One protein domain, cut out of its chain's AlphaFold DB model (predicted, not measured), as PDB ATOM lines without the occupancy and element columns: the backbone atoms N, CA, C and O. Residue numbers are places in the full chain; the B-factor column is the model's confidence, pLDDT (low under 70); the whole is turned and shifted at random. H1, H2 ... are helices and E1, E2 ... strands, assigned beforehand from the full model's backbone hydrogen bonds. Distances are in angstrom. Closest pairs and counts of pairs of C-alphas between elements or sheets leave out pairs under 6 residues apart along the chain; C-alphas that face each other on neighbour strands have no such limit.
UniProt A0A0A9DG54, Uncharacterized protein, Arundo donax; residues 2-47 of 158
ATOM      1  N   ALA A   2      25.525  30.137   5.150       86.56
ATOM      2  CA  ALA A   2      24.140  30.471   5.521       86.56
ATOM      3  C   ALA A   2      23.192  30.784   4.343       86.56
ATOM      4  O   ALA A   2      22.044  30.338   4.323       86.56
ATOM      5  N   GLU A   3      23.691  31.485   3.324       84.06
ATOM      6  CA  GLU A   3      22.928  31.838   2.117       84.06
ATOM      7  C   GLU A   3      22.756  30.690   1.106       84.06
ATOM      8  O   GLU A   3      22.044  30.845   0.115       84.06
ATOM      9  N   GLY A   4      23.379  29.528   1.340       85.75
ATOM     10  CA  GLY A   4      23.318  28.375   0.435       85.75
ATOM     11  C   GLY A   4      24.316  28.408  -0.727       85.75
ATOM     12  O   GLY A   4      24.187  27.619  -1.648       85.75
ATOM     13  N   PHE A   5      25.319  29.294  -0.693       87.56
ATOM     14  CA  PHE A   5      26.372  29.348  -1.723       87.56
ATOM     15  C   PHE A   5      27.375  28.187  -1.668       87.56
ATOM     16  O   PHE A   5      28.094  27.961  -2.631       87.56
ATOM     17  N   VAL A   6      27.452  27.475  -0.540       90.62
ATOM     18  CA  VAL A   6      28.335  26.312  -0.394       90.62
ATOM     19  C   VAL A   6      27.501  25.069  -0.646       90.62
ATOM     20  O   VAL A   6      26.560  24.815   0.107       90.62
ATOM     21  N   ILE A   7      27.827  24.330  -1.706       91.00
ATOM     22  CA  ILE A   7      27.088  23.131  -2.104       91.00
ATOM     23  C   ILE A   7      27.635  21.940  -1.303       91.00
ATOM     24  O   ILE A   7      28.834  21.672  -1.391       91.00
ATOM     25  N   PRO A   8      26.806  21.222  -0.524       87.12
ATOM     26  CA  PRO A   8      27.255  20.043   0.210       87.12
ATOM     27  C   PRO A   8      27.778  18.966  -0.745       87.12
ATOM     28  O   PRO A   8      27.138  18.660  -1.750       87.12
ATOM     29  N   LYS A   9      28.918  18.360  -0.408       89.44
ATOM     30  CA  LYS A   9      29.431  17.163  -1.083       89.44
ATOM     31  C   LYS A   9      29.207  15.958  -0.173       89.44
ATOM     32  O   LYS A   9      29.433  16.049   1.031       89.44
ATOM     33  N   SER A  10      28.742  14.843  -0.740       90.25
ATOM     34  CA  SER A  10      28.466  13.625   0.034       90.25
ATOM     35  C   SER A  10      29.711  13.186   0.810       90.25
ATOM     36  O   SER A  10      30.795  13.108   0.235       90.25
ATOM     37  N   GLY A  11      29.559  12.940   2.112       89.69
ATOM     38  CA  GLY A  11      30.649  12.509   2.992       89.69
ATOM     39  C   GLY A  11      31.700  13.575   3.329       89.69
ATOM     40  O   GLY A  11      32.662  13.256   4.019       89.69
ATOM     41  N   VAL A  12      31.539  14.826   2.881       89.62
ATOM     42  CA  VAL A  12      32.486  15.915   3.159       89.62
ATOM     43  C   VAL A  12      31.825  16.972   4.029       89.62
ATOM     44  O   VAL A  12      30.744  17.475   3.716       89.62
ATOM     45  N   ASP A  13      32.510  17.350   5.105       91.00
ATOM     46  CA  ASP A  13      32.060  18.432   5.969       91.00
ATOM     47  C   ASP A  13      31.918  19.757   5.192       91.00
ATOM     48  O   ASP A  13      32.740  20.125   4.339       91.00
ATOM     49  N   LEU A  14      30.858  20.510   5.493       90.44
ATOM     50  CA  LEU A  14      30.547  21.739   4.766       90.44
ATOM     51  C   LEU A  14      31.646  22.797   4.961       90.44
ATOM     52  O   LEU A  14      31.876  23.602   4.057       90.44
ATOM     53  N   SER A  15      32.341  22.803   6.108       90.56
ATOM     54  CA  SER A  15      33.445  23.735   6.380       90.56
ATOM     55  C   SER A  15      34.663  23.439   5.522       90.56
ATOM     56  O   SER A  15      35.276  24.377   5.016       90.56
ATOM     57  N   ILE A  16      34.954  22.161   5.269       91.44
ATOM     58  CA  ILE A  16      36.014  21.748   4.343       91.44
ATOM     59  C   ILE A  16      35.679  22.244   2.935       91.44
ATOM     60  O   ILE A  16      36.513  22.864   2.280       91.44
ATOM     61  N   THR A  17      34.431  22.053   2.492       92.94
ATOM     62  CA  THR A  17      33.995  22.533   1.170       92.94
ATOM     63  C   THR A  17      34.093  24.058   1.059       92.94
ATOM     64  O   THR A  17      34.577  24.577   0.055       92.94
ATOM     65  N   ALA A  18      33.685  24.787   2.101       92.25
ATOM     66  CA  ALA A  18      33.780  26.244   2.133       92.25
ATOM     67  C   ALA A  18      35.234  26.746   2.107       92.25
ATOM     68  O   ALA A  18      35.521  27.710   1.399       92.25
ATOM     69  N   ARG A  19      36.150  26.090   2.836       90.75
ATOM     70  CA  ARG A  19      37.589  26.400   2.783       90.75
ATOM     71  C   ARG A  19      38.164  26.151   1.390       90.75
ATOM     72  O   ARG A  19      38.905  26.990   0.897       90.75
ATOM     73  N   GLY A  20      37.750  25.073   0.720       91.94
ATOM     74  CA  GLY A  20      38.136  24.798  -0.668       91.94
ATOM     75  C   GLY A  20      37.726  25.908  -1.641       91.94
ATOM     76  O   GLY A  20      38.524  26.303  -2.482       91.94
ATOM     77  N   TYR A  21      36.525  26.479  -1.491       94.12
ATOM     78  CA  TYR A  21      36.109  27.626  -2.309       94.12
ATOM     79  C   TYR A  21      36.955  28.877  -2.042       94.12
ATOM     80  O   TYR A  21      37.259  29.611  -2.976       94.12
ATOM     81  N   LEU A  22      37.358  29.131  -0.791       92.94
ATOM     82  CA  LEU A  22      38.267  30.241  -0.480       92.94
ATOM     83  C   LEU A  22      39.651  30.035  -1.103       92.94
ATOM     84  O   LEU A  22      40.194  30.981  -1.666       92.94
ATOM     85  N   ALA A  23      40.187  28.813  -1.042       91.81
ATOM     86  CA  ALA A  23      41.446  28.470  -1.699       91.81
ATOM     87  C   ALA A  23      41.358  28.701  -3.214       91.81
ATOM     88  O   ALA A  23      42.191  29.398  -3.773       91.81
ATOM     89  N   GLU A  24      40.280  28.252  -3.861       95.12
ATOM     90  CA  GLU A  24      40.076  28.464  -5.297       95.12
ATOM     91  C   GLU A  24      39.980  29.954  -5.676       95.12
ATOM     92  O   GLU A  24      40.509  30.374  -6.705       95.12
ATOM     93  N   LEU A  25      39.323  30.782  -4.853       95.56
ATOM     94  CA  LEU A  25      39.297  32.233  -5.065       95.56
ATOM     95  C   LEU A  25      40.697  32.853  -4.936       95.56
ATOM     96  O   LEU A  25      41.007  33.797  -5.666       95.56
ATOM     97  N   ALA A  26      41.523  32.339  -4.022       93.44
ATOM     98  CA  ALA A  26      42.899  32.787  -3.849       93.44
ATOM     99  C   ALA A  26      43.787  32.355  -5.026       93.44
ATOM    100  O   ALA A  26      44.480  33.193  -5.599       93.44
ATOM    101  N   ASP A  27      43.683  31.098  -5.460       95.00
ATOM    102  CA  ASP A  27      44.421  30.541  -6.602       95.00
ATOM    103  C   ASP A  27      44.097  31.277  -7.911       95.00
ATOM    104  O   ASP A  27      44.946  31.431  -8.787       95.00
ATOM    105  N   ARG A  28      42.864  31.783  -8.039       95.12
ATOM    106  CA  ARG A  28      42.420  32.609  -9.175       95.12
ATOM    107  C   ARG A  28      42.810  34.086  -9.059       95.12
ATOM    108  O   ARG A  28      42.460  34.867  -9.940       95.12
ATOM    109  N   GLY A  29      43.468  34.494  -7.975       91.94
ATOM    110  CA  GLY A  29      43.846  35.886  -7.724       91.94
ATOM    111  C   GLY A  29      42.667  36.828  -7.445       91.94
ATOM    112  O   GLY A  29      42.827  38.044  -7.522       91.94
ATOM    113  N   ILE A  30      41.480  36.297  -7.124       95.19
ATOM    114  CA  ILE A  30      40.283  37.099  -6.799       95.19
ATOM    115  C   ILE A  30      40.396  37.666  -5.380       95.19
ATOM    116  O   ILE A  30      39.928  38.770  -5.103       95.19
ATOM    117  N   ILE A  31      41.025  36.909  -4.482       95.00
ATOM    118  CA  ILE A  31      41.358  37.331  -3.123       95.00
ATOM    119  C   ILE A  31      42.827  37.031  -2.840       95.00
ATOM    120  O   ILE A  31      43.413  36.122  -3.415       95.00
ATOM    121  N   THR A  32      43.429  37.785  -1.932       93.88
ATOM    122  CA  THR A  32      44.828  37.626  -1.534       93.88
ATOM    123  C   THR A  32      44.894  37.360  -0.033       93.88
ATOM    124  O   THR A  32      44.334  38.142   0.737       93.88
ATOM    125  N   PRO A  33      45.543  36.277   0.420       91.56
ATOM    126  CA  PRO A  33      45.824  36.063   1.838       91.56
ATOM    127  C   PRO A  33      46.680  37.206   2.396       91.56
ATOM    128  O   PRO A  33      47.699  37.554   1.808       91.56
ATOM    129  N   ILE A  34      46.281  37.792   3.527       92.69
ATOM    130  CA  ILE A  34      47.013  38.914   4.154       92.69
ATOM    131  C   ILE A  34      47.375  38.678   5.620       92.69
ATOM    132  O   ILE A  34      48.113  39.466   6.205       92.69
ATOM    133  N   ALA A  35      46.852  37.620   6.239       88.81
ATOM    134  CA  ALA A  35      47.278  37.218   7.571       88.81
ATOM    135  C   ALA A  35      47.190  35.707   7.733       88.81
ATOM    136  O   ALA A  35      46.170  35.095   7.404       88.81
ATOM    137  N   ILE A  36      48.245  35.146   8.309       84.44
ATOM    138  CA  ILE A  36      48.336  33.749   8.713       84.44
ATOM    139  C   ILE A  36      48.255  33.732  10.241       84.44
ATOM    140  O   ILE A  36      48.925  34.511  10.919       84.44
ATOM    141  N   GLY A  37      47.337  32.932  10.772       81.38
ATOM    142  CA  GLY A  37      47.135  32.755  12.204       81.38
ATOM    143  C   GLY A  37      48.138  31.783  12.819       81.38
ATOM    144  O   GLY A  37      48.973  31.186  12.140       81.38
ATOM    145  N   SER A  38      48.025  31.586  14.131       74.06
ATOM    146  CA  SER A  38      48.748  30.518  14.820       74.06
ATOM    147  C   SER A  38      48.292  29.159  14.277       74.06
ATOM    148  O   SER A  38      47.121  28.813  14.427       74.06
ATOM    149  N   GLY A  39      49.209  28.411  13.661       80.50
ATOM    150  CA  GLY A  39      48.923  27.107  13.051       80.50
ATOM    151  C   GLY A  39      48.861  27.099  11.522       80.50
ATOM    152  O   GLY A  39      48.277  26.180  10.969       80.50
ATOM    153  N   ASP A  40      49.436  28.105  10.855       78.00
ATOM    154  CA  ASP A  40      49.540  28.198   9.383       78.00
ATOM    155  C   ASP A  40      48.194  28.346   8.639       78.00
ATOM    156  O   ASP A  40      48.107  28.311   7.415       78.00
ATOM    157  N   GLU A  41      47.116  28.588   9.384       83.00
ATOM    158  CA  GLU A  41      45.786  28.831   8.832       83.00
ATOM    159  C   GLU A  41      45.638  30.293   8.396       83.00
ATOM    160  O   GLU A  41      45.885  31.224   9.168       83.00
ATOM    161  N   ILE A  42      45.172  30.529   7.169       84.50
ATOM    162  CA  ILE A  42      44.898  31.885   6.679       84.50
ATOM    163  C   ILE A  42      43.684  32.452   7.428       84.50
ATOM    164  O   ILE A  42      42.569  31.945   7.325       84.50
ATOM    165  N   THR A  43      43.886  33.548   8.159       87.00
ATOM    166  CA  THR A  43      42.839  34.177   8.987       87.00
ATOM    167  C   THR A  43      42.208  35.400   8.336       87.00
ATOM    168  O   THR A  43      41.110  35.805   8.727       87.00
ATOM    169  N   LYS A  44      42.883  36.010   7.354       89.00
ATOM    170  CA  LYS A  44      42.389  37.199   6.653       89.00
ATOM    171  C   LYS A  44      42.735  37.154   5.173       89.00
ATOM    172  O   LYS A  44      43.852  36.810   4.792       89.00
ATOM    173  N   PHE A  45      41.779  37.607   4.377       91.94
ATOM    174  CA  PHE A  45      41.920  37.821   2.946       91.94
ATOM    175  C   PHE A  45      41.621  39.282   2.622       91.94
ATOM    176  O   PHE A  45      40.806  39.923   3.287       91.94
ATOM    177  N   GLN A  46      42.259  39.789   1.579       93.31
ATOM    178  CA  GLN A  46      41.991  41.085   0.981       93.31
ATOM    179  C   GLN A  46      41.489  40.880  -0.443       93.31
ATOM    180  O   GLN A  46      42.005  40.040  -1.172       93.31
ATOM    181  N   VAL A  47      40.492  41.659  -0.850       92.19
ATOM    182  CA  VAL A  47      40.092  41.738  -2.258       92.19
ATOM    183  C   VAL A  47      40.964  42.809  -2.924       92.19
ATOM    184  O   VAL A  47      41.003  43.934  -2.416       92.19
TER     185      VAL A  47
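This is residues 2 to 47 of the 158 residues of an uncharacterized protein of Arundo donax (UniProt A0A0A9DG54). A looping stretch, residues 2 to 13, leads into one helix, H1, and a two-stranded hairpin, E1 and E2, lies at the helix's other end. The printed part has 46 residues, with one named helix and two named strands in the order H1, E1, E2; the sheet, E1 - E2, is antiparallel and the class is mixed. It is only just loose, close to compact, with a radius of gyration of the C-alphas of 11.8 A and spans of 31 by 24 by 19 A.

In H1, residues 14 to 27, every O i to N i+4 pair is within hydrogen-bond range. The closest C-alphas of H1 and E1, residues 32 to 36, are those of Ala 26 and Thr 32, 5.7 A apart. E1 and E2, residues 42 to 46, form a hairpin, antiparallel at 146 degrees; N 32 and O 46 are 2.8 A apart, within hydrogen-bond range. H1 and E2 are near each other, with 6 pairs of C-alphas within 10 A.

H1 runs 20.0 A from C-alpha 14 at (30.547, 21.739, 4.766). E1 measures 11.5 A and E2 11.2 A, ending with C-alpha 46 at (41.991, 41.085, 0.981).

The C-alphas farthest apart, of Ser 10 and Ile 34, are 31.6 A apart. The printed part has no cut, both links are tight, and no printed residue is under 70 in pLDDT.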